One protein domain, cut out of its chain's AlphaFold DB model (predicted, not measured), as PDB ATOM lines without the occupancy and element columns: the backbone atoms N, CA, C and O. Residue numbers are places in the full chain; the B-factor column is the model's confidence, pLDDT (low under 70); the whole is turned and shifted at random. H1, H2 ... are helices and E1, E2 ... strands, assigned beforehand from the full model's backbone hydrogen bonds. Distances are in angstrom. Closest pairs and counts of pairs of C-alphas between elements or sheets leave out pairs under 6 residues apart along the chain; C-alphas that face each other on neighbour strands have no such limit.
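Overview. This is residues 11 to 185 of the 378 residues of an uncharacterized protein of Amycolatopsis bartoniae (UniProt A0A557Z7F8). One long, strongly twisted sheet of eight strands forms a wall, with H2, H5 and H4 set over one face from one end to the other; residues 81 to 86, just before and into H3, stick out. The printed part has 175 residues, mixed in class, in the order E1 E2 E3 H1 H2 E4 H3 E5 E6 H4 E7 E8 H5. The mixed sheet runs E1 E2 E3 E4 E5 E6 E8 E7. The whole is compact, with a radius of gyration of the C-alphas of 16.3 A and spans of 48 by 38 by 31 A.

Along the chain. The strands are E1, residues 14 to 19, from C-alpha 14 at (44.316, 7.411, 24.599); E2, 22 to 26; E3, 35 to 38; E4, 71 to 75; E5, 98 to 102; E6, 108 to 115, 23.5 A long; E7, 138 to 146, 23.4 A; and E8, 156 to 163, 22.4 A. E7 bends by 56 degrees at residue 141. The helices are H1, residues 39 to 42; H2, 47 to 63, 24.6 A; H3, 86 to 90; H4, 122 to 134, 17.8 A; and H5, 169 to 184, 22.2 A, ending at C-alpha 184, (17.768, 6.599, 52.832).

Arrangement. E3 and E4 are parallel, with N 73 and O 35 at 2.9 A; the other neighbours are antiparallel, for instance E6 and E8, N 110 and O 161 at 2.9 A. E1, E2 and E3 form a meander, each strand the antiparallel neighbour of the one before. E3, H1 H2, E4 is a strand-helix-strand unit, parallel neighbours joined through helices; E6, H4, E7 is a split one, with E8 between its strands; both crossovers are right-handed. H2, H4 and H5 on one face give two layers, helices over a sheet. H5 is over E5, E6 and E8, 8.5 A high; its closest C-alphas to E6 are Glu 180 and Val 114, 5.6 A. H4 runs along E7, at 21 degrees on the local plane. H2 runs across the strands, at 84 degrees to E4 on the local plane. H1, at the sheet's level, touches residues 169 to 170 of H5, closest C-alphas Val 42 and Val 169, 6.4 A. H3 is not on the sheet. Every O i to N i+4 pair is within hydrogen-bond range in H3 and H5, 12 of 13 in H2 and 7 of 9 in H4; H1 is too short for one.

Size, cuts and confidence. The two C-alphas farthest apart, Asp 12 and Asp 124, are 49.1 A apart. The printed part has no cut and no long link. Mean pLDDT of the printed part is 72.6; 75 residues are under 70, among them 20 to 34, 78 to 96 and 147 to 155.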
ATOM      1  N   ASP A  11      46.511  12.421  24.406       47.41
ATOM      2  CA  ASP A  11      47.144  11.465  23.498       47.41
ATOM      3  C   ASP A  11      46.130  11.136  22.390       47.41
ATOM      4  O   ASP A  11      44.950  10.899  22.665       47.41
ATOM      5  N   ASP A  12      46.581  11.151  21.135       43.56
ATOM      6  CA  ASP A  12      45.783  10.824  19.948       43.56
ATOM      7  C   ASP A  12      45.282   9.366  19.954       43.56
ATOM      8  O   ASP A  12      44.420   9.011  19.148       43.56
ATOM      9  N   GLN A  13      45.818   8.511  20.831       50.19
ATOM     10  CA  GLN A  13      45.407   7.110  20.970       50.19
ATOM     11  C   GLN A  13      44.583   6.825  22.227       50.19
ATOM     12  O   GLN A  13      43.904   5.804  22.278       50.19
ATOM     13  N   ASP A  14      44.634   7.720  23.212       51.25
ATOM     14  CA  ASP A  14      44.316   7.411  24.599       51.25
ATOM     15  C   ASP A  14      43.898   8.717  25.300       51.25
ATOM     16  O   ASP A  14      44.689   9.498  25.828       51.25
ATOM     17  N   HIS A  15      42.615   9.034  25.214       61.44
ATOM     18  CA  HIS A  15      42.089  10.306  25.681       61.44
ATOM     19  C   HIS A  15      42.003  10.313  27.231       61.44
ATOM     20  O   HIS A  15      41.056   9.774  27.803       61.44
ATOM     21  N   PHE A  16      42.973  10.913  27.932       59.59
ATOM     22  CA  PHE A  16      43.003  11.019  29.405       59.59
ATOM     23  C   PHE A  16      43.203  12.470  29.872       59.59
ATOM     24  O   PHE A  16      43.876  13.260  29.216       59.59
ATOM     25  N   VAL A  17      42.686  12.819  31.053       65.50
ATOM     26  CA  VAL A  17      43.001  14.073  31.756       65.50
ATOM     27  C   VAL A  17      43.814  13.730  33.000       65.50
ATOM     28  O   VAL A  17      43.363  12.980  33.859       65.50
ATOM     29  N   THR A  18      45.034  14.256  33.113       68.31
ATOM     30  CA  THR A  18      45.843  14.085  34.330       68.31
ATOM     31  C   THR A  18      45.690  15.320  35.205       68.31
ATOM     32  O   THR A  18      45.966  16.434  34.762       68.31
ATOM     33  N   LEU A  19      45.258  15.119  36.446       70.50
ATOM     34  CA  LEU A  19      45.159  16.164  37.457       70.50
ATOM     35  C   LEU A  19      46.277  15.989  38.482       70.50
ATOM     36  O   LEU A  19      46.808  14.894  38.682       70.50
ATOM     37  N   GLN A  20      46.657  17.071  39.154       69.31
ATOM     38  CA  GLN A  20      47.588  16.958  40.267       69.31
ATOM     39  C   GLN A  20      46.907  16.145  41.380       69.31
ATOM     40  O   GLN A  20      45.921  16.580  41.963       69.31
ATOM     41  N   GLY A  21      47.402  14.930  41.629       63.56
ATOM     42  CA  GLY A  21      46.797  14.003  42.590       63.56
ATOM     43  C   GLY A  21      45.778  13.016  42.011       63.56
ATOM     44  O   GLY A  21      45.145  12.333  42.810       63.56
ATOM     45  N   GLY A  22      45.639  12.898  40.680       67.44
ATOM     46  CA  GLY A  22      44.781  11.871  40.078       67.44
ATOM     47  C   GLY A  22      44.836  11.729  38.555       67.44
ATOM     48  O   GLY A  22      45.348  12.592  37.842       67.44
ATOM     49  N   ARG A  23      44.292  10.624  38.036       69.94
ATOM     50  CA  ARG A  23      44.136  10.361  36.595       69.94
ATOM     51  C   ARG A  23      42.654  10.184  36.285       69.94
ATOM     52  O   ARG A  23      41.979   9.446  36.981       69.94
ATOM     53  N   ILE A  24      42.176  10.850  35.240       68.56
ATOM     54  CA  ILE A  24      40.804  10.740  34.746       68.56
ATOM     55  C   ILE A  24      40.850  10.151  33.343       68.56
ATOM     56  O   ILE A  24      41.572  10.641  32.470       68.56
ATOM     57  N   GLU A  25      40.070   9.102  33.121       63.41
ATOM     58  CA  GLU A  25      39.962   8.433  31.834       63.41
ATOM     59  C   GLU A  25      38.788   9.005  31.051       63.41
ATOM     60  O   GLU A  25      37.660   9.041  31.542       63.41
ATOM     61  N   SER A  26      39.031   9.500  29.838       56.16
ATOM     62  CA  SER A  26      37.915   9.857  28.968       56.16
ATOM     63  C   SER A  26      37.424   8.622  28.225       56.16
ATOM     64  O   SER A  26      38.187   7.683  27.966       56.16
ATOM     65  N   ARG A  27      36.152   8.642  27.836       59.59
ATOM     66  CA  ARG A  27      35.596   7.635  26.937       59.59
ATOM     67  C   ARG A  27      34.971   8.302  25.719       59.59
ATOM     68  O   ARG A  27      34.149   9.198  25.874       59.59
ATOM     69  N   PRO A  28      35.261   7.823  24.501       49.16
ATOM     70  CA  PRO A  28      34.433   8.146  23.356       49.16
ATOM     71  C   PRO A  28      33.141   7.325  23.470       49.16
ATOM     72  O   PRO A  28      33.157   6.111  23.262       49.16
ATOM     73  N   HIS A  29      32.024   7.953  23.837       50.25
ATOM     74  CA  HIS A  29      30.721   7.292  23.795       50.25
ATOM     75  C   HIS A  29      29.632   8.230  23.274       50.25
ATOM     76  O   HIS A  29      29.556   9.387  23.669       50.25
ATOM     77  N   ASP A  30      28.752   7.702  22.422       52.34
ATOM     78  CA  ASP A  30      27.709   8.487  21.749       52.34
ATOM     79  C   ASP A  30      26.542   8.921  22.665       52.34
ATOM     80  O   ASP A  30      25.689   9.662  22.199       52.34
ATOM     81  N   ASN A  31      26.465   8.464  23.929       52.56
ATOM     82  CA  ASN A  31      25.314   8.685  24.837       52.56
ATOM     83  C   ASN A  31      25.646   8.529  26.352       52.56
ATOM     84  O   ASN A  31      24.779   8.125  27.124       52.56
ATOM     85  N   GLY A  32      26.890   8.755  26.794       54.03
ATOM     86  CA  GLY A  32      27.302   8.550  28.199       54.03
ATOM     87  C   GLY A  32      28.199   9.669  28.741       54.03
ATOM     88  O   GLY A  32      28.458  10.622  28.007       54.03
ATOM     89  N   PRO A  33      28.680   9.560  29.995       55.16
ATOM     90  CA  PRO A  33      29.605  10.531  30.575       55.16
ATOM     91  C   PRO A  33      30.858  10.668  29.726       55.16
ATOM     92  O   PRO A  33      31.412   9.670  29.261       55.16
ATOM     93  N   ASP A  34      31.326  11.903  29.553       66.00
ATOM     94  CA  ASP A  34      32.522  12.162  28.745       66.00
ATOM     95  C   ASP A  34      33.784  11.597  29.405       66.00
ATOM     96  O   ASP A  34      34.751  11.226  28.734       66.00
ATOM     97  N   TYR A  35      33.763  11.514  30.736       75.12
ATOM     98  CA  TYR A  35      34.874  11.049  31.548       75.12
ATOM     99  C   TYR A  35      34.384  10.166  32.691       75.12
ATOM    100  O   TYR A  35      33.381  10.472  33.335       75.12
ATOM    101  N   HIS A  36      35.133   9.101  32.969       75.62
ATOM    102  CA  HIS A  36      34.924   8.219  34.112       75.62
ATOM    103  C   HIS A  36      36.225   8.050  34.893       75.62
ATOM    104  O   HIS A  36      37.315   7.987  34.323       75.62
ATOM    105  N   THR A  37      36.117   7.947  36.210       80.69
ATOM    106  CA  THR A  37      37.263   7.661  37.077       80.69
ATOM    107  C   THR A  37      36.802   7.004  38.367       80.69
ATOM    108  O   THR A  37      35.626   7.076  38.740       80.69
ATOM    109  N   HIS A  38      37.733   6.353  39.051       82.69
ATOM    110  CA  HIS A  38      37.483   5.786  40.360       82.69
ATOM    111  C   HIS A  38      37.794   6.784  41.474       82.69
ATOM    112  O   HIS A  38      38.742   7.566  41.397       82.69
ATOM    113  N   LEU A  39      37.022   6.729  42.559       84.62
ATOM    114  CA  LEU A  39      37.225   7.596  43.712       84.62
ATOM    115  C   LEU A  39      38.654   7.490  44.264       84.62
ATOM    116  O   LEU A  39      39.232   8.518  44.610       84.62
ATOM    117  N   SER A  40      39.257   6.295  44.319       84.25
ATOM    118  CA  SER A  40      40.650   6.145  44.770       84.25
ATOM    119  C   SER A  40      41.647   6.956  43.941       84.25
ATOM    120  O   SER A  40      42.646   7.429  44.486       84.25
ATOM    121  N   GLU A  41      41.362   7.168  42.657       83.06
ATOM    122  CA  GLU A  41      42.235   7.879  41.725       83.06
ATOM    123  C   GLU A  41      42.110   9.390  41.851       83.06
ATOM    124  O   GLU A  41      43.097  10.085  41.641       83.06
ATOM    125  N   VAL A  42      40.926   9.909  42.186       88.12
ATOM    126  CA  VAL A  42      40.672  11.359  42.219       88.12
ATOM    127  C   VAL A  42      40.354  11.920  43.595       88.12
ATOM    128  O   VAL A  42      40.234  13.131  43.728       88.12
ATOM    129  N   SER A  43      40.269  11.095  44.641       88.31
ATOM    130  CA  SER A  43      39.871  11.534  45.989       88.31
ATOM    131  C   SER A  43      40.674  12.726  46.520       88.31
ATOM    132  O   SER A  43      40.118  13.547  47.246       88.31
ATOM    133  N   GLN A  44      41.954  12.847  46.152       89.06
ATOM    134  CA  GLN A  44      42.845  13.927  46.594       89.06
ATOM    135  C   GLN A  44      42.874  15.144  45.657       89.06
ATOM    136  O   GLN A  44      43.514  16.141  45.983       89.06
ATOM    137  N   VAL A  45      42.196  15.089  44.508       89.69
ATOM    138  CA  VAL A  45      42.127  16.204  43.556       89.69
ATOM    139  C   VAL A  45      41.379  17.361  44.204       89.69
ATOM    140  O   VAL A  45      40.227  17.207  44.619       89.69
ATOM    141  N   ALA A  46      42.014  18.531  44.272       91.62
ATOM    142  CA  ALA A  46      41.370  19.728  44.787       91.62
ATOM    143  C   ALA A  46      40.284  20.227  43.821       91.62
ATOM    144  O   ALA A  46      40.464  20.229  42.603       91.62
ATOM    145  N   LEU A  47      39.168  20.733  44.352       91.25
ATOM    146  CA  LEU A  47      38.085  21.294  43.526       91.25
ATOM    147  C   LEU A  47      38.557  22.494  42.686       91.25
ATOM    148  O   LEU A  47      38.072  22.710  41.574       91.25
ATOM    149  N   ALA A  48      39.544  23.237  43.198       90.31
ATOM    150  CA  ALA A  48      40.192  24.342  42.498       90.31
ATOM    151  C   ALA A  48      40.965  23.895  41.244       90.31
ATOM    152  O   ALA A  48      41.068  24.678  40.303       90.31
ATOM    153  N   ASP A  49      41.446  22.648  41.209       89.25
ATOM    154  CA  ASP A  49      42.134  22.057  40.054       89.25
ATOM    155  C   ASP A  49      41.152  21.353  39.108       89.25
ATOM    156  O   ASP A  49      41.335  21.357  37.889       89.25
ATOM    157  N   LEU A  50      40.069  20.791  39.656       89.06
ATOM    158  CA  LEU A  50      39.018  20.136  38.877       89.06
ATOM    159  C   LEU A  50      38.264  21.124  37.974       89.06
ATOM    160  O   LEU A  50      38.011  20.835  36.804       89.06
ATOM    161  N   ARG A  51      37.936  22.313  38.495       90.19
ATOM    162  CA  ARG A  51      37.197  23.359  37.766       90.19
ATOM    163  C   ARG A  51      37.874  23.783  36.446       90.19
ATOM    164  O   ARG A  51      37.221  23.709  35.404       90.19
ATOM    165  N   PRO A  52      39.154  24.207  36.413       87.12
ATOM    166  CA  PRO A  52      39.812  24.587  35.163       87.12
ATOM    167  C   PRO A  52      39.999  23.405  34.203       87.12
ATOM    168  O   PRO A  52      39.981  23.620  32.989       87.12
ATOM    169  N   ALA A  53      40.138  22.178  34.713       85.50
ATOM    170  CA  ALA A  53      40.230  20.985  33.879       85.50
ATOM    171  C   ALA A  53      38.917  20.688  33.141       85.50
ATOM    172  O   ALA A  53      38.932  20.509  31.923       85.50
ATOM    173  N   LEU A  54      37.780  20.738  33.844       86.06
ATOM    174  CA  LEU A  54      36.450  20.627  33.236       86.06
ATOM    175  C   LEU A  54      36.204  21.736  32.204       86.06
ATOM    176  O   LEU A  54      35.760  21.457  31.095       86.06
ATOM    177  N   ALA A  55      36.575  22.982  32.513       86.50
ATOM    178  CA  ALA A  55      36.432  24.097  31.575       86.50
ATOM    179  C   ALA A  55      37.284  23.919  30.304       86.50
ATOM    180  O   ALA A  55      36.904  24.367  29.221       86.50
ATOM    181  N   ALA A  56      38.468  23.310  30.424       82.75
ATOM    182  CA  ALA A  56      39.310  22.996  29.275       82.75
ATOM    183  C   ALA A  56      38.696  21.887  28.408       82.75
ATOM    184  O   ALA A  56      38.686  22.029  27.185       82.75
ATOM    185  N   ALA A  57      38.156  20.842  29.039       80.19
ATOM    186  CA  ALA A  57      37.463  19.756  28.357       80.19
ATOM    187  C   ALA A  57      36.212  20.252  27.605       80.19
ATOM    188  O   ALA A  57      36.029  19.925  26.434       80.19
ATOM    189  N   ASP A  58      35.416  21.124  28.230       80.75
ATOM    190  CA  ASP A  58      34.181  21.653  27.640       80.75
ATOM    191  C   ASP A  58      34.438  22.536  26.410       80.75
ATOM    192  O   ASP A  58      33.779  22.401  25.377       80.75
ATOM    193  N   ARG A  59      35.481  23.380  26.452       80.56
ATOM    194  CA  ARG A  59      35.903  24.181  25.288       80.56
ATOM    195  C   ARG A  59      36.322  23.321  24.099       80.56
ATOM    196  O   ARG A  59      35.986  23.660  22.963       80.56
ATOM    197  N   ASP A  60      37.070  22.248  24.346       73.25
ATOM    198  CA  ASP A  60      37.493  21.327  23.288       73.25
ATOM    199  C   ASP A  60      36.281  20.632  22.648       73.25
ATOM    200  O   ASP A  60      36.169  20.560  21.420       73.25
ATOM    201  N   ARG A  61      35.314  20.212  23.474       72.12
ATOM    202  CA  ARG A  61      34.090  19.542  23.027       72.12
ATOM    203  C   ARG A  61      33.170  20.462  22.216       72.12
ATOM    204  O   ARG A  61      32.698  20.072  21.146       72.12
ATOM    205  N   LEU A  62      32.966  21.703  22.664       72.75
ATOM    206  CA  LEU A  62      32.208  22.713  21.914       72.75
ATOM    207  C   LEU A  62      32.860  23.023  20.560       72.75
ATOM    208  O   LEU A  62      32.161  23.170  19.556       72.75
ATOM    209  N   GLY A  63      34.197  23.038  20.492       67.50
ATOM    210  CA  GLY A  63      34.942  23.162  19.233       67.50
ATOM    211  C   GLY A  63      34.678  22.021  18.238       67.50
ATOM    212  O   GLY A  63      34.840  22.210  17.032       67.50
ATOM    213  N   LYS A  64      34.219  20.864  18.732       69.56
ATOM    214  CA  LYS A  64      33.853  19.671  17.952       69.56
ATOM    215  C   LYS A  64      32.345  19.570  17.659       69.56
ATOM    216  O   LYS A  64      31.922  18.605  17.028       69.56
ATOM    217  N   GLY A  65      31.542  20.565  18.053       61.19
ATOM    218  CA  GLY A  65      30.121  20.669  17.694       61.19
ATOM    219  C   GLY A  65      29.154  19.862  18.569       61.19
ATOM    220  O   GLY A  65      28.041  19.583  18.127       61.19
ATOM    221  N   ALA A  66      29.554  19.477  19.784       66.75
ATOM    222  CA  ALA A  66      28.643  18.828  20.724       66.75
ATOM    223  C   ALA A  66      27.593  19.799  21.289       66.75
ATOM    224  O   ALA A  66      27.847  20.996  21.418       66.75
ATOM    225  N   LEU A  67      26.417  19.263  21.631       57.31
ATOM    226  CA  LEU A  67      25.285  20.025  22.173       57.31
ATOM    227  C   LEU A  67      25.140  19.907  23.698       57.31
ATOM    228  O   LEU A  67      24.454  20.735  24.296       57.31
ATOM    229  N   ASP A  68      25.795  18.918  24.310       66.88
ATOM    230  CA  ASP A  68      25.659  18.593  25.730       66.88
ATOM    231  C   ASP A  68      26.878  19.031  26.548       66.88
ATOM    232  O   ASP A  68      27.974  19.228  26.017       66.88
ATOM    233  N   ARG A  69      26.656  19.195  27.858       73.25
ATOM    234  CA  ARG A  69      27.667  19.634  28.828       73.25
ATOM    235  C   ARG A  69      28.688  18.542  29.105       73.25
ATOM    236  O   ARG A  69      28.327  17.370  29.205       73.25
ATOM    237  N   THR A  70      29.925  18.958  29.357       76.75
ATOM    238  CA  THR A  70      30.966  18.049  29.826       76.75
ATOM    239  C   THR A  70      30.834  17.715  31.302       76.75
ATOM    240  O   THR A  70      30.773  18.619  32.137       76.75
ATOM    241  N   TYR A  71      30.842  16.423  31.637       79.94
ATOM    242  CA  TYR A  71      30.818  15.960  33.023       79.94
ATOM    243  C   TYR A  71      31.752  14.770  33.275       79.94
ATOM    244  O   TYR A  71      32.045  13.983  32.372       79.94
ATOM    245  N   ILE A  72      32.238  14.670  34.514       82.81
ATOM    246  CA  ILE A  72      33.049  13.556  35.016       82.81
ATOM    247  C   ILE A  72      32.187  12.732  35.968       82.81
ATOM    248  O   ILE A  72      31.757  13.247  37.000       82.81
ATOM    249  N   ALA A  73      31.978  11.460  35.641       83.38
ATOM    250  CA  ALA A  73      31.370  10.485  36.533       83.38
ATOM    251  C   ALA A  73      32.458   9.838  37.404       83.38
ATOM    252  O   ALA A  73      33.383   9.191  36.906       83.38
ATOM    253  N   VAL A  74      32.359  10.023  38.717       81.12
ATOM    254  CA  VAL A  74      33.220   9.363  39.704       81.12
ATOM    255  C   VAL A  74      32.451   8.184  40.293       81.12
ATOM    256  O   VAL A  74      31.290   8.348  40.669       81.12
ATOM    257  N   ALA A  75      33.083   7.013  40.381       81.69
ATOM    258  CA  ALA A  75      32.490   5.791  40.933       81.69
ATOM    259  C   ALA A  75      33.357   5.180  42.050       81.69
ATOM    260  O   ALA A  75      34.568   5.414  42.116       81.69
ATOM    261  N   ARG A  76      32.754   4.367  42.924       82.19
ATOM    262  CA  ARG A  76      33.455   3.654  44.008       82.19
ATOM    263  C   ARG A  76      34.308   2.497  43.448       82.19
ATOM    264  O   ARG A  76      34.042   1.977  42.366       82.19
ATOM    265  N   ASP A  77      35.371   2.103  44.153       76.50
ATOM    266  CA  ASP A  77      36.313   1.065  43.682       76.50
ATOM    267  C   ASP A  77      35.740  -0.365  43.738       76.50
ATOM    268  O   ASP A  77      36.146  -1.250  42.980       76.50
ATOM    269  N   ASP A  78      34.802  -0.612  44.651       66.38
ATOM    270  CA  ASP A  78      34.180  -1.909  44.941       66.38
ATOM    271  C   ASP A  78      33.073  -2.310  43.949       66.38
ATOM    272  O   ASP A  78      32.779  -3.500  43.823       66.38
ATOM    273  N   ASP A  79      32.586  -1.383  43.118       57.06
ATOM    274  CA  ASP A  79      31.715  -1.675  41.961       57.06
ATOM    275  C   ASP A  79      32.439  -2.477  40.840       57.06
ATOM    276  O   ASP A  79      31.880  -2.834  39.792       57.06
ATOM    277  N   SER A  80      33.713  -2.830  41.052       48.84
ATOM    278  CA  SER A  80      34.564  -3.531  40.090       48.84
ATOM    279  C   SER A  80      34.432  -5.069  40.085       48.84
ATOM    280  O   SER A  80      34.898  -5.699  39.129       48.84
ATOM    281  N   SER A  81      33.768  -5.701  41.067       43.75
ATOM    282  CA  SER A  81      33.880  -7.159  41.293       43.75
ATOM    283  C   SER A  81      32.977  -8.080  40.451       43.75
ATOM    284  O   SER A  81      33.033  -9.299  40.634       43.75
ATOM    285  N   SER A  82      32.138  -7.573  39.542       49.31
ATOM    286  CA  SER A  82      31.345  -8.438  38.650       49.31
ATOM    287  C   SER A  82      32.115  -8.750  37.361       49.31
ATOM    288  O   SER A  82      32.884  -7.938  36.861       49.31
ATOM    289  N   SER A  83      31.931  -9.931  36.776       51.31
ATOM    290  CA  SER A  83      32.521 -10.302  35.479       51.31
ATOM    291  C   SER A  83      31.815  -9.652  34.275       51.31
ATOM    292  O   SER A  83      32.009 -10.084  33.141       51.31
ATOM    293  N   GLU A  84      30.943  -8.664  34.498       47.88
ATOM    294  CA  GLU A  84      30.120  -8.048  33.454       47.88
ATOM    295  C   GLU A  84      30.830  -6.864  32.776       47.88
ATOM    296  O   GLU A  84      31.679  -6.217  33.395       47.88
ATOM    297  N   PRO A  85      30.485  -6.525  31.522       46.78
ATOM    298  CA  PRO A  85      31.008  -5.335  30.861       46.78
ATOM    299  C   PRO A  85      30.661  -4.051  31.645       46.78
ATOM    300  O   PRO A  85      29.523  -3.917  32.096       46.78
ATOM    301  N   PRO A  86      31.579  -3.075  31.776       42.53
ATOM    302  CA  PRO A  86      31.366  -1.849  32.558       42.53
ATOM    303  C   PRO A  86      30.099  -1.045  32.206       42.53
ATOM    304  O   PRO A  86      29.525  -0.402  33.072       42.53
ATOM    305  N   TRP A  87      29.614  -1.112  30.961       44.31
ATOM    306  CA  TRP A  87      28.389  -0.425  30.519       44.31
ATOM    307  C   TRP A  87      27.091  -1.122  30.966       44.31
ATOM    308  O   TRP A  87      26.065  -0.467  31.119       44.31
ATOM    309  N   VAL A  88      27.132  -2.432  31.244       43.50
ATOM    310  CA  VAL A  88      26.030  -3.143  31.917       43.50
ATOM    311  C   VAL A  88      25.977  -2.741  33.398       43.50
ATOM    312  O   VAL A  88      24.886  -2.602  33.951       43.50
ATOM    313  N   ARG A  89      27.137  -2.456  34.014       53.59
ATOM    314  CA  ARG A  89      27.250  -1.981  35.407       53.59
ATOM    315  C   ARG A  89      26.746  -0.551  35.585       53.59
ATOM    316  O   ARG A  89      25.932  -0.332  36.473       53.59
ATOM    317  N   ALA A  90      27.125   0.368  34.692       41.12
ATOM    318  CA  ALA A  90      26.683   1.766  34.726       41.12
ATOM    319  C   ALA A  90      25.148   1.898  34.707       41.12
ATOM    320  O   ALA A  90      24.590   2.707  35.428       41.12
ATOM    321  N   SER A  91      24.437   1.033  33.971       40.84
ATOM    322  CA  SER A  91      22.962   1.023  33.969       40.84
ATOM    323  C   SER A  91      22.312   0.478  35.255       40.84
ATOM    324  O   SER A  91      21.119   0.679  35.465       40.84
ATOM    325  N   ARG A  92      23.073  -0.221  36.113       46.44
ATOM    326  CA  ARG A  92      22.609  -0.766  37.403       46.44
ATOM    327  C   ARG A  92      23.145  -0.012  38.624       46.44
ATOM    328  O   ARG A  92      22.549  -0.160  39.687       46.44
ATOM    329  N   SER A  93      24.212   0.783  38.490       50.25
ATOM    330  CA  SER A  93      24.842   1.534  39.589       50.25
ATOM    331  C   SER A  93      24.824   3.060  39.394       50.25
ATOM    332  O   SER A  93      25.605   3.766  40.015       50.25
ATOM    333  N   ILE A  94      23.875   3.603  38.616       51.72
ATOM    334  CA  ILE A  94      23.624   5.065  38.544       51.72
ATOM    335  C   ILE A  94      23.477   5.674  39.960       51.72
ATOM    336  O   ILE A  94      23.913   6.787  40.227       51.72
ATOM    337  N   ALA A  95      22.975   4.876  40.907       55.00
ATOM    338  CA  ALA A  95      22.854   5.198  42.328       55.00
ATOM    339  C   ALA A  95      24.165   5.502  43.074       55.00
ATOM    340  O   ALA A  95      24.112   6.126  44.130       55.00
ATOM    341  N   SER A  96      25.310   5.004  42.596       66.69
ATOM    342  CA  SER A  96      26.616   5.148  43.253       66.69
ATOM    343  C   SER A  96      27.531   6.150  42.553       66.69
ATOM    344  O   SER A  96      28.616   6.425  43.057       66.69
ATOM    345  N   GLU A  97      27.120   6.720  41.417       84.06
ATOM    346  CA  GLU A  97      27.941   7.686  40.689       84.06
ATOM    347  C   GLU A  97      27.731   9.112  41.212       84.06
ATOM    348  O   GLU A  97      26.635   9.518  41.614       84.06
ATOM    349  N   ARG A  98      28.815   9.893  41.197       89.69
ATOM    350  CA  ARG A  98      28.802  11.339  41.447       89.69
ATOM    351  C   ARG A  98      29.266  12.049  40.195       89.69
ATOM    352  O   ARG A  98      30.401  11.866  39.756       89.69
ATOM    353  N   ASN A  99      28.385  12.857  39.626       91.25
ATOM    354  CA  ASN A  99      28.652  13.577  38.393       91.25
ATOM    355  C   ASN A  99      29.139  14.980  38.729       91.25
ATOM    356  O   ASN A  99      28.442  15.699  39.428       91.25
ATOM    357  N   PHE A 100      30.305  15.379  38.231       91.75
ATOM    358  CA  PHE A 100      30.836  16.735  38.384       91.75
ATOM    359  C   PHE A 100      30.802  17.462  37.040       91.75
ATOM    360  O   PHE A 100      31.318  16.933  36.055       91.75
ATOM    361  N   TRP A 101      30.244  18.673  36.984       92.19
ATOM    362  CA  TRP A 101      30.221  19.499  35.765       92.19
ATOM    363  C   TRP A 101      30.237  20.993  36.083       92.19
ATOM    364  O   TRP A 101      30.128  21.395  37.241       92.19
ATOM    365  N   LEU A 102      30.376  21.818  35.041       91.12
ATOM    366  CA  LEU A 102      30.256  23.271  35.146       91.12
ATOM    367  C   LEU A 102      28.913  23.757  34.595       91.12
ATOM    368  O   LEU A 102      28.453  23.277  33.555       91.12
ATOM    369  N   ASP A 103      28.272  24.708  35.266       90.19
ATOM    370  CA  ASP A 103      27.137  25.422  34.675       90.19
ATOM    371  C   ASP A 103      27.575  26.481  33.645       90.19
ATOM    372  O   ASP A 103      28.737  26.574  33.246       90.19
ATOM    373  N   ALA A 104      26.618  27.291  33.181       86.75
ATOM    374  CA  ALA A 104      26.871  28.332  32.187       86.75
ATOM    375  C   ALA A 104      27.724  29.497  32.726       86.75
ATOM    376  O   ALA A 104      28.260  30.277  31.937       86.75
ATOM    377  N   GLN A 105      27.831  29.634  34.048       90.62
ATOM    378  CA  GLN A 105      28.616  30.643  34.746       90.62
ATOM    379  C   GLN A 105      30.044  30.149  35.022       90.62
ATOM    380  O   GLN A 105      30.928  30.955  35.319       90.62
ATOM    381  N   GLY A 106      30.297  28.851  34.832       89.81
ATOM    382  CA  GLY A 106      31.574  28.207  35.132       89.81
ATOM    383  C   GLY A 106      31.685  27.770  36.591       89.81
ATOM    384  O   GLY A 106      32.793  27.481  37.058       89.81
ATOM    385  N   ASP A 107      30.563  27.732  37.303       92.69
ATOM    386  CA  ASP A 107      30.499  27.252  38.668       92.69
ATOM    387  C   ASP A 107      30.466  25.725  38.694       92.69
ATOM    388  O   ASP A 107      29.906  25.084  37.806       92.69
ATOM    389  N   LEU A 108      31.134  25.134  39.689       93.62
ATOM    390  CA  LEU A 108      31.283  23.685  39.800       93.62
ATOM    391  C   LEU A 108      30.088  23.094  40.541       93.62
ATOM    392  O   LEU A 108      29.834  23.468  41.684       93.62
ATOM    393  N   LEU A 109      29.416  22.132  39.912       94.12
ATOM    394  CA  LEU A 109      28.314  21.389  40.506       94.12
ATOM    395  C   LEU A 109      28.653  19.913  40.677       94.12
ATOM    396  O   LEU A 109      29.466  19.361  39.931       94.12
ATOM    397  N   VAL A 110      27.978  19.278  41.636       94.06
ATOM    398  CA  VAL A 110      27.898  17.820  41.767       94.06
ATOM    399  C   VAL A 110      26.437  17.357  41.741       94.06
ATOM    400  O   VAL A 110      25.598  17.954  42.411       94.06
ATOM    401  N   SER A 111      26.125  16.302  40.979       92.19
ATOM    402  CA  SER A 111      24.825  15.602  40.986       92.19
ATOM    403  C   SER A 111      25.014  14.194  41.482       92.19
ATOM    404  O   SER A 111      25.998  13.529  41.137       92.19
ATOM    405  N   PHE A 112      24.038  13.742  42.251       90.44
ATOM    406  CA  PHE A 112      23.940  12.366  42.680       90.44
ATOM    407  C   PHE A 112      22.494  11.951  42.893       90.44
ATOM    408  O   PHE A 112      21.609  12.785  43.116       90.44
ATOM    409  N   GLU A 113      22.279  10.643  42.817       87.75
ATOM    410  CA  GLU A 113      20.967  10.045  42.978       87.75
ATOM    411  C   GLU A 113      20.831   9.335  44.321       87.75
ATOM    412  O   GLU A 113      21.690   8.564  44.749       87.75
ATOM    413  N   VAL A 114      19.693   9.541  44.970       84.56
ATOM    414  CA  VAL A 114      19.300   8.801  46.162       84.56
ATOM    415  C   VAL A 114      18.181   7.855  45.760       84.56
ATOM    416  O   VAL A 114      17.039   8.276  45.592       84.56
ATOM    417  N   LEU A 115      18.507   6.575  45.580       81.38
ATOM    418  CA  LEU A 115      17.507   5.530  45.371       81.38
ATOM    419  C   LEU A 115      16.766   5.195  46.663       81.38
ATOM    420  O   LEU A 115      17.381   5.163  47.728       81.38
ATOM    421  N   ASP A 116      15.476   4.889  46.525       73.25
ATOM    422  CA  ASP A 116      14.567   4.516  47.612       73.25
ATOM    423  C   ASP A 116      14.640   5.480  48.817       73.25
ATOM    424  O   ASP A 116      14.833   5.041  49.956       73.25
ATOM    425  N   PRO A 117      14.553   6.811  48.592       71.50
ATOM    426  CA  PRO A 117      14.576   7.754  49.694       71.50
ATOM    427  C   PRO A 117      13.305   7.563  50.529       71.50
ATOM    428  O   PRO A 117      12.214   7.315  50.009       71.50
ATOM    429  N   LYS A 118      13.436   7.684  51.850       67.44
ATOM    430  CA  LYS A 118      12.299   7.498  52.766       67.44
ATOM    431  C   LYS A 118      11.333   8.680  52.764       67.44
ATOM    432  O   LYS A 118      10.170   8.511  53.126       67.44
ATOM    433  N   THR A 119      11.796   9.852  52.332       62.12
ATOM    434  CA  THR A 119      10.979  11.048  52.099       62.12
ATOM    435  C   THR A 119      11.159  11.550  50.664       62.12
ATOM    436  O   THR A 119      12.253  11.479  50.106       62.12
ATOM    437  N   PHE A 120      10.075  12.050  50.071       59.56
ATOM    438  CA  PHE A 120      10.048  12.662  48.735       59.56
ATOM    439  C   PHE A 120       9.604  14.128  48.776       59.56
ATOM    440  O   PHE A 120       9.479  14.752  47.721       59.56
ATOM    441  N   ASP A 121       9.311  14.660  49.966       67.94
ATOM    442  CA  ASP A 121       8.830  16.028  50.104       67.94
ATOM    443  C   ASP A 121       9.995  17.007  49.907       67.94
ATOM    444  O   ASP A 121      11.008  16.944  50.607       67.94
ATOM    445  N   PHE A 122       9.870  17.864  48.891       62.03
ATOM    446  CA  PHE A 122      10.903  18.825  48.514       62.03
ATOM    447  C   PHE A 122      11.202  19.789  49.654       62.03
ATOM    448  O   PHE A 122      12.369  20.071  49.901       62.03
ATOM    449  N   ASP A 123      10.166  20.294  50.321       58.38
ATOM    450  CA  ASP A 123      10.327  21.313  51.349       58.38
ATOM    451  C   ASP A 123      11.035  20.690  52.558       58.38
ATOM    452  O   ASP A 123      11.994  21.263  53.066       58.38
ATOM    453  N   ASP A 124      10.678  19.460  52.941       61.09
ATOM    454  CA  ASP A 124      11.366  18.744  54.022       61.09
ATOM    455  C   ASP A 124      12.837  18.445  53.690       61.09
ATOM    456  O   ASP A 124      13.712  18.599  54.546       61.09
ATOM    457  N   VAL A 125      13.135  18.022  52.455       67.38
ATOM    458  CA  VAL A 125      14.511  17.725  52.033       67.38
ATOM    459  C   VAL A 125      15.339  18.999  51.879       67.38
ATOM    460  O   VAL A 125      16.483  19.031  52.328       67.38
ATOM    461  N   ALA A 126      14.787  20.051  51.279       65.50
ATOM    462  CA  ALA A 126      15.466  21.332  51.132       65.50
ATOM    463  C   ALA A 126      15.800  21.917  52.507       65.50
ATOM    464  O   ALA A 126      16.966  22.199  52.770       65.50
ATOM    465  N   LEU A 127      14.822  21.965  53.418       61.81
ATOM    466  CA  LEU A 127      15.037  22.425  54.788       61.81
ATOM    467  C   LEU A 127      16.108  21.591  55.490       61.81
ATOM    468  O   LEU A 127      17.067  22.142  56.016       61.81
ATOM    469  N   LEU A 128      16.000  20.261  55.459       65.88
ATOM    470  CA  LEU A 128      16.984  19.370  56.075       65.88
ATOM    471  C   LEU A 128      18.414  19.670  55.607       65.88
ATOM    472  O   LEU A 128      19.346  19.725  56.415       65.88
ATOM    473  N   LEU A 129      18.580  19.852  54.301       72.94
ATOM    474  CA  LEU A 129      19.886  19.995  53.690       72.94
ATOM    475  C   LEU A 129      20.450  21.417  53.780       72.94
ATOM    476  O   LEU A 129      21.668  21.556  53.861       72.94
ATOM    477  N   GLU A 130      19.613  22.455  53.854       69.50
ATOM    478  CA  GLU A 130      20.044  23.854  54.013       69.50
ATOM    479  C   GLU A 130      21.002  24.028  55.206       69.50
ATOM    480  O   GLU A 130      22.051  24.657  55.073       69.50
ATOM    481  N   SER A 131      20.735  23.367  56.339       57.59
ATOM    482  CA  SER A 131      21.624  23.421  57.515       57.59
ATOM    483  C   SER A 131      22.991  22.761  57.299       57.59
ATOM    484  O   SER A 131      23.994  23.178  57.883       57.59
ATOM    485  N   ILE A 132      23.040  21.718  56.467       65.12
ATOM    486  CA  ILE A 132      24.275  21.014  56.105       65.12
ATOM    487  C   ILE A 132      25.078  21.871  55.123       65.12
ATOM    488  O   ILE A 132      26.304  21.946  55.215       65.12
ATOM    489  N   PHE A 133      24.377  22.546  54.217       76.56
ATOM    490  CA  PHE A 133      24.922  23.391  53.164       76.56
ATOM    491  C   PHE A 133      25.540  24.685  53.699       76.56
ATOM    492  O   PHE A 133      26.694  24.976  53.369       76.56
ATOM    493  N   GLU A 134      24.873  25.370  54.636       66.19
ATOM    494  CA  GLU A 134      25.424  26.558  55.307       66.19
ATOM    495  C   GLU A 134      26.750  26.276  56.032       66.19
ATOM    496  O   GLU A 134      27.635  27.128  56.088       66.19
ATOM    497  N   ALA A 135      26.926  25.068  56.573       57.19
ATOM    498  CA  ALA A 135      28.132  24.692  57.306       57.19
ATOM    499  C   ALA A 135      29.314  24.284  56.404       57.19
ATOM    500  O   ALA A 135      30.418  24.063  56.914       57.19
ATOM    501  N   LYS A 136      29.089  24.104  55.094       69.06
ATOM    502  CA  LYS A 136      30.037  23.444  54.180       69.06
ATOM    503  C   LYS A 136      30.356  24.229  52.905       69.06
ATOM    504  O   LYS A 136      31.040  23.676  52.050       69.06
ATOM    505  N   ASP A 137      29.925  25.488  52.789       80.38
ATOM    506  CA  ASP A 137      30.070  26.307  51.569       80.38
ATOM    507  C   ASP A 137      29.491  25.608  50.318       80.38
ATOM    508  O   ASP A 137      30.085  25.615  49.232       80.38
ATOM    509  N   VAL A 138      28.335  24.965  50.495       84.56
ATOM    510  CA  VAL A 138      27.585  24.255  49.452       84.56
ATOM    511  C   VAL A 138      26.198  24.885  49.338       84.56
ATOM    512  O   VAL A 138      25.708  25.440  50.312       84.56
ATOM    513  N   GLU A 139      25.563  24.824  48.170       87.12
ATOM    514  CA  GLU A 139      24.186  25.298  47.959       87.12
ATOM    515  C   GLU A 139      23.386  24.273  47.139       87.12
ATOM    516  O   GLU A 139      23.912  23.700  46.186       87.12
ATOM    517  N   LEU A 140      22.119  24.026  47.488       86.88
ATOM    518  CA  LEU A 140      21.219  23.187  46.688       86.88
ATOM    519  C   LEU A 140      20.705  23.977  45.488       86.88
ATOM    520  O   LEU A 140      19.908  24.895  45.648       86.88
ATOM    521  N   VAL A 141      21.113  23.598  44.282       85.94
ATOM    522  CA  VAL A 141      20.695  24.300  43.059       85.94
ATOM    523  C   VAL A 141      19.433  23.684  42.485       85.94
ATOM    524  O   VAL A 141      18.530  24.397  42.046       85.94
ATOM    525  N   LYS A 142      19.371  22.349  42.452       83.25
ATOM    526  CA  LYS A 142      18.211  21.628  41.932       83.25
ATOM    527  C   LYS A 142      17.927  20.368  42.719       83.25
ATOM    528  O   LYS A 142      18.825  19.718  43.248       83.25
ATOM    529  N   PHE A 143      16.656  20.002  42.699       82.50
ATOM    530  CA  PHE A 143      16.164  18.744  43.214       82.50
ATOM    531  C   PHE A 143      15.065  18.224  42.292       82.50
ATOM    532  O   PHE A 143      14.205  18.985  41.835       82.50
ATOM    533  N   TYR A 144      15.085  16.918  42.051       81.50
ATOM    534  CA  TYR A 144      14.048  16.205  41.320       81.50
ATOM    535  C   TYR A 144      13.622  14.982  42.128       81.50
ATOM    536  O   TYR A 144      14.455  14.145  42.465       81.50
ATOM    537  N   ALA A 145      12.328  14.875  42.427       75.56
ATOM    538  CA  ALA A 145      11.750  13.683  43.031       75.56
ATOM    539  C   ALA A 145      10.962  12.906  41.981       75.56
ATOM    540  O   ALA A 145      10.090  13.450  41.299       75.56
ATOM    541  N   PHE A 146      11.223  11.607  41.918       77.12
ATOM    542  CA  PHE A 146      10.496  10.665  41.084       77.12
ATOM    543  C   PHE A 146       9.775   9.673  42.009       77.12
ATOM    544  O   PHE A 146      10.272   8.569  42.228       77.12
ATOM    545  N   PRO A 147       8.626  10.066  42.605       56.31
ATOM    546  CA  PRO A 147       7.973   9.331  43.696       56.31
ATOM    547  C   PRO A 147       7.386   7.973  43.288       56.31
ATOM    548  O   PRO A 147       7.017   7.198  44.159       56.31
ATOM    549  N   ASN A 148       7.295   7.684  41.987       64.62
ATOM    550  CA  ASN A 148       7.053   6.371  41.384       64.62
ATOM    551  C   ASN A 148       7.441   6.488  39.904       64.62
ATOM    552  O   ASN A 148       6.819   7.271  39.186       64.62
ATOM    553  N   GLY A 149       8.480   5.784  39.455       46.69
ATOM    554  CA  GLY A 149       9.065   6.001  38.130       46.69
ATOM    555  C   GLY A 149       9.091   4.747  37.267       46.69
ATOM    556  O   GLY A 149       9.350   3.652  37.755       46.69
ATOM    557  N   ASP A 150       8.897   4.935  35.963       47.03
ATOM    558  CA  ASP A 150       8.879   3.961  34.859       47.03
ATOM    559  C   ASP A 150      10.144   3.068  34.705       47.03
ATOM    560  O   ASP A 150      10.297   2.364  33.708       47.03
ATOM    561  N   PHE A 151      11.038   3.062  35.701       45.34
ATOM    562  CA  PHE A 151      12.294   2.311  35.788       45.34
ATOM    563  C   PHE A 151      12.332   1.269  36.926       45.34
ATOM    564  O   PHE A 151      13.355   0.615  37.123       45.34
ATOM    565  N   GLY A 152      11.236   1.060  37.662       48.50
ATOM    566  CA  GLY A 152      11.149   0.022  38.697       48.50
ATOM    567  C   GLY A 152      10.343   0.446  39.923       48.50
ATOM    568  O   GLY A 152       9.861   1.564  40.015       48.50
ATOM    569  N   ALA A 153      10.186  -0.466  40.883       52.78
ATOM    570  CA  ALA A 153       9.347  -0.294  42.076       52.78
ATOM    571  C   ALA A 153       9.902   0.680  43.143       52.78
ATOM    572  O   ALA A 153       9.386   0.695  44.258       52.78
ATOM    573  N   PHE A 154      10.943   1.459  42.833       56.16
ATOM    574  CA  PHE A 154      11.618   2.349  43.779       56.16
ATOM    575  C   PHE A 154      11.554   3.787  43.270       56.16
ATOM    576  O   PHE A 154      11.866   4.051  42.105       56.16
ATOM    577  N   GLY A 155      11.156   4.720  44.133       66.50
ATOM    578  CA  GLY A 155      11.332   6.134  43.830       66.50
ATOM    579  C   GLY A 155      12.807   6.528  43.930       66.50
ATOM    580  O   GLY A 155      13.600   5.838  44.574       66.50
ATOM    581  N   HIS A 156      13.187   7.626  43.285       77.50
ATOM    582  CA  HIS A 156      14.533   8.185  43.410       77.50
ATOM    583  C   HIS A 156      14.506   9.709  43.500       77.50
ATOM    584  O   HIS A 156      13.560  10.365  43.051       77.50
ATOM    585  N   LEU A 157      15.552  10.246  44.117       80.19
ATOM    586  CA  LEU A 157      15.858  11.663  44.234       80.19
ATOM    587  C   LEU A 157      17.077  11.974  43.373       80.19
ATOM    588  O   LEU A 157      18.041  11.218  43.427       80.19
ATOM    589  N   THR A 158      17.102  13.113  42.697       85.38
ATOM    590  CA  THR A 158      18.334  13.678  42.134       85.38
ATOM    591  C   THR A 158      18.595  15.016  42.801       85.38
ATOM    592  O   THR A 158      17.709  15.871  42.797       85.38
ATOM    593  N   LEU A 159      19.792  15.208  43.355       86.25
ATOM    594  CA  LEU A 159      20.221  16.483  43.932       86.25
ATOM    595  C   LEU A 159      21.350  17.072  43.098       86.25
ATOM    596  O   LEU A 159      22.265  16.343  42.739       86.25
ATOM    597  N   GLU A 160      21.316  18.380  42.848       90.12
ATOM    598  CA  GLU A 160      22.432  19.139  42.277       90.12
ATOM    599  C   GLU A 160      22.930  20.168  43.290       90.12
ATOM    600  O   GLU A 160      22.173  21.048  43.707       90.12
ATOM    601  N   LEU A 161      24.205  20.076  43.661       90.25
ATOM    602  CA  LEU A 161      24.840  20.951  44.641       90.25
ATOM    603  C   LEU A 161      25.871  21.857  43.969       90.25
ATOM    604  O   LEU A 161      26.718  21.366  43.225       90.25
ATOM    605  N   LEU A 162      25.839  23.152  44.270       91.25
ATOM    606  CA  LEU A 162      26.865  24.129  43.914       91.25
ATOM    607  C   LEU A 162      28.005  24.082  44.937       91.25
ATOM    608  O   LEU A 162      27.772  24.142  46.143       91.25
ATOM    609  N   LEU A 163      29.240  23.988  44.446       90.62
ATOM    610  CA  LEU A 163      30.454  23.861  45.249       90.62
ATOM    611  C   LEU A 163      31.238  25.183  45.243       90.62
ATOM    612  O   LEU A 163      32.054  25.448  44.348       90.62
ATOM    613  N   SER A 164      30.984  26.012  46.255       83.81
ATOM    614  CA  SER A 164      31.517  27.379  46.374       83.81
ATOM    615  C   SER A 164      32.852  27.442  47.122       83.81
ATOM    616  O   SER A 164      33.653  28.351  46.892       83.81
ATOM    617  N   GLY A 165      33.093  26.482  48.021       78.44
ATOM    618  CA  GLY A 165      34.263  26.430  48.897       78.44
ATOM    619  C   GLY A 165      35.501  25.733  48.319       78.44
ATOM    620  O   GLY A 165      35.525  25.206  47.205       78.44
ATOM    621  N   GLY A 166      36.567  25.717  49.125       83.25
ATOM    622  CA  GLY A 166      37.722  24.844  48.903       83.25
ATOM    623  C   GLY A 166      37.414  23.393  49.290       83.25
ATOM    624  O   GLY A 166      36.470  23.120  50.021       83.25
ATOM    625  N   GLY A 167      38.220  22.440  48.825       88.62
ATOM    626  CA  GLY A 167      38.028  21.029  49.164       88.62
ATOM    627  C   GLY A 167      38.646  20.094  48.141       88.62
ATOM    628  O   GLY A 167      39.356  20.529  47.233       88.62
ATOM    629  N   THR A 168      38.347  18.808  48.288       91.88
ATOM    630  CA  THR A 168      38.752  17.745  47.362       91.88
ATOM    631  C   THR A 168      37.537  16.988  46.834       91.88
ATOM    632  O   THR A 168      36.464  17.023  47.445       91.88
ATOM    633  N   VAL A 169      37.703  16.255  45.733       90.75
ATOM    634  CA  VAL A 169      36.677  15.317  45.245       90.75
ATOM    635  C   VAL A 169      36.281  14.329  46.346       90.75
ATOM    636  O   VAL A 169      35.096  14.079  46.534       90.75
ATOM    637  N   GLY A 170      37.240  13.839  47.138       86.06
ATOM    638  CA  GLY A 170      36.978  12.922  48.249       86.06
ATOM    639  C   GLY A 170      36.121  13.533  49.360       86.06
ATOM    640  O   GLY A 170      35.225  12.870  49.874       86.06
ATOM    641  N   SER A 171      36.330  14.807  49.709       84.69
ATOM    642  CA  SER A 171      35.474  15.473  50.703       84.69
ATOM    643  C   SER A 171      34.049  15.704  50.199       84.69
ATOM    644  O   SER A 171      33.108  15.592  50.983       84.69
ATOM    645  N   VAL A 172      33.880  15.999  48.904       89.25
ATOM    646  CA  VAL A 172      32.544  16.128  48.297       89.25
ATOM    647  C   VAL A 172      31.862  14.768  48.232       89.25
ATOM    648  O   VAL A 172      30.691  14.663  48.581       89.25
ATOM    649  N   TRP A 173      32.602  13.719  47.868       88.94
ATOM    650  CA  TRP A 173      32.099  12.350  47.896       88.94
ATOM    651  C   TRP A 173      31.536  11.996  49.271       88.94
ATOM    652  O   TRP A 173      30.373  11.612  49.373       88.94
ATOM    653  N   GLN A 174      32.326  12.198  50.329       81.62
ATOM    654  CA  GLN A 174      31.885  11.903  51.690       81.62
ATOM    655  C   GLN A 174      30.620  12.687  52.061       81.62
ATOM    656  O   GLN A 174      29.677  12.095  52.567       81.62
ATOM    657  N   LEU A 175      30.553  13.982  51.733       82.00
ATOM    658  CA  LEU A 175      29.352  14.789  51.962       82.00
ATOM    659  C   LEU A 175      28.118  14.193  51.268       82.00
ATOM    660  O   LEU A 175      27.055  14.087  51.873       82.00
ATOM    661  N   THR A 176      28.241  13.811  49.998       87.12
ATOM    662  CA  THR A 176      27.116  13.234  49.249       87.12
ATOM    663  C   THR A 176      26.705  11.854  49.770       87.12
ATOM    664  O   THR A 176      25.516  11.556  49.782       87.12
ATOM    665  N   GLU A 177      27.646  11.030  50.249       82.25
ATOM    666  CA  GLU A 177      27.344   9.772  50.958       82.25
ATOM    667  C   GLU A 177      26.598  10.033  52.268       82.25
ATOM    668  O   GLU A 177      25.608   9.360  52.541       82.25
ATOM    669  N   ASP A 178      27.020  11.031  53.046       75.12
ATOM    670  CA  ASP A 178      26.357  11.394  54.300       75.12
ATOM    671  C   ASP A 178      24.905  11.836  54.032       75.12
ATOM    672  O   ASP A 178      23.980  11.421  54.733       75.12
ATOM    673  N   ILE A 179      24.683  12.626  52.972       80.06
ATOM    674  CA  ILE A 179      23.346  13.052  52.533       80.06
ATOM    675  C   ILE A 179      22.513  11.863  52.044       80.06
ATOM    676  O   ILE A 179      21.354  11.721  52.433       80.06
ATOM    677  N   GLU A 180      23.081  10.997  51.204       82.31
ATOM    678  CA  GLU A 180      22.402   9.803  50.698       82.31
ATOM    679  C   GLU A 180      22.001   8.875  51.847       82.31
ATOM    680  O   GLU A 180      20.847   8.447  51.927       82.31
ATOM    681  N   GLN A 181      22.920   8.605  52.774       74.69
ATOM    682  CA  GLN A 181      22.658   7.795  53.956       74.69
ATOM    683  C   GLN A 181      21.563   8.423  54.816       74.69
ATOM    684  O   GLN A 181      20.661   7.715  55.263       74.69
ATOM    685  N   MET A 182      21.608   9.741  55.018       73.19
ATOM    686  CA  MET A 182      20.582  10.467  55.753       73.19
ATOM    687  C   MET A 182      19.207  10.288  55.098       73.19
ATOM    688  O   MET A 182      18.276   9.844  55.766       73.19
ATOM    689  N   LEU A 183      19.090  10.532  53.792       76.75
ATOM    690  CA  LEU A 183      17.826  10.473  53.048       76.75
ATOM    691  C   LEU A 183      17.281   9.045  52.844       76.75
ATOM    692  O   LEU A 183      16.070   8.861  52.697       76.75
ATOM    693  N   ARG A 184      18.152   8.026  52.858       75.50
ATOM    694  CA  ARG A 184      17.768   6.599  52.832       75.50
ATOM    695  C   ARG A 184      17.436   6.032  54.204       75.50
ATOM    696  O   ARG A 184      16.765   5.005  54.305       75.50
ATOM    697  N   SER A 185      17.944   6.646  55.264       62.12
ATOM    698  CA  SER A 185      17.665   6.195  56.619       62.12
ATOM    699  C   SER A 185      16.253   6.599  57.046       62.12
ATOM    700  O   SER A 185      15.779   7.688  56.734       62.12
TER     701      SER A 185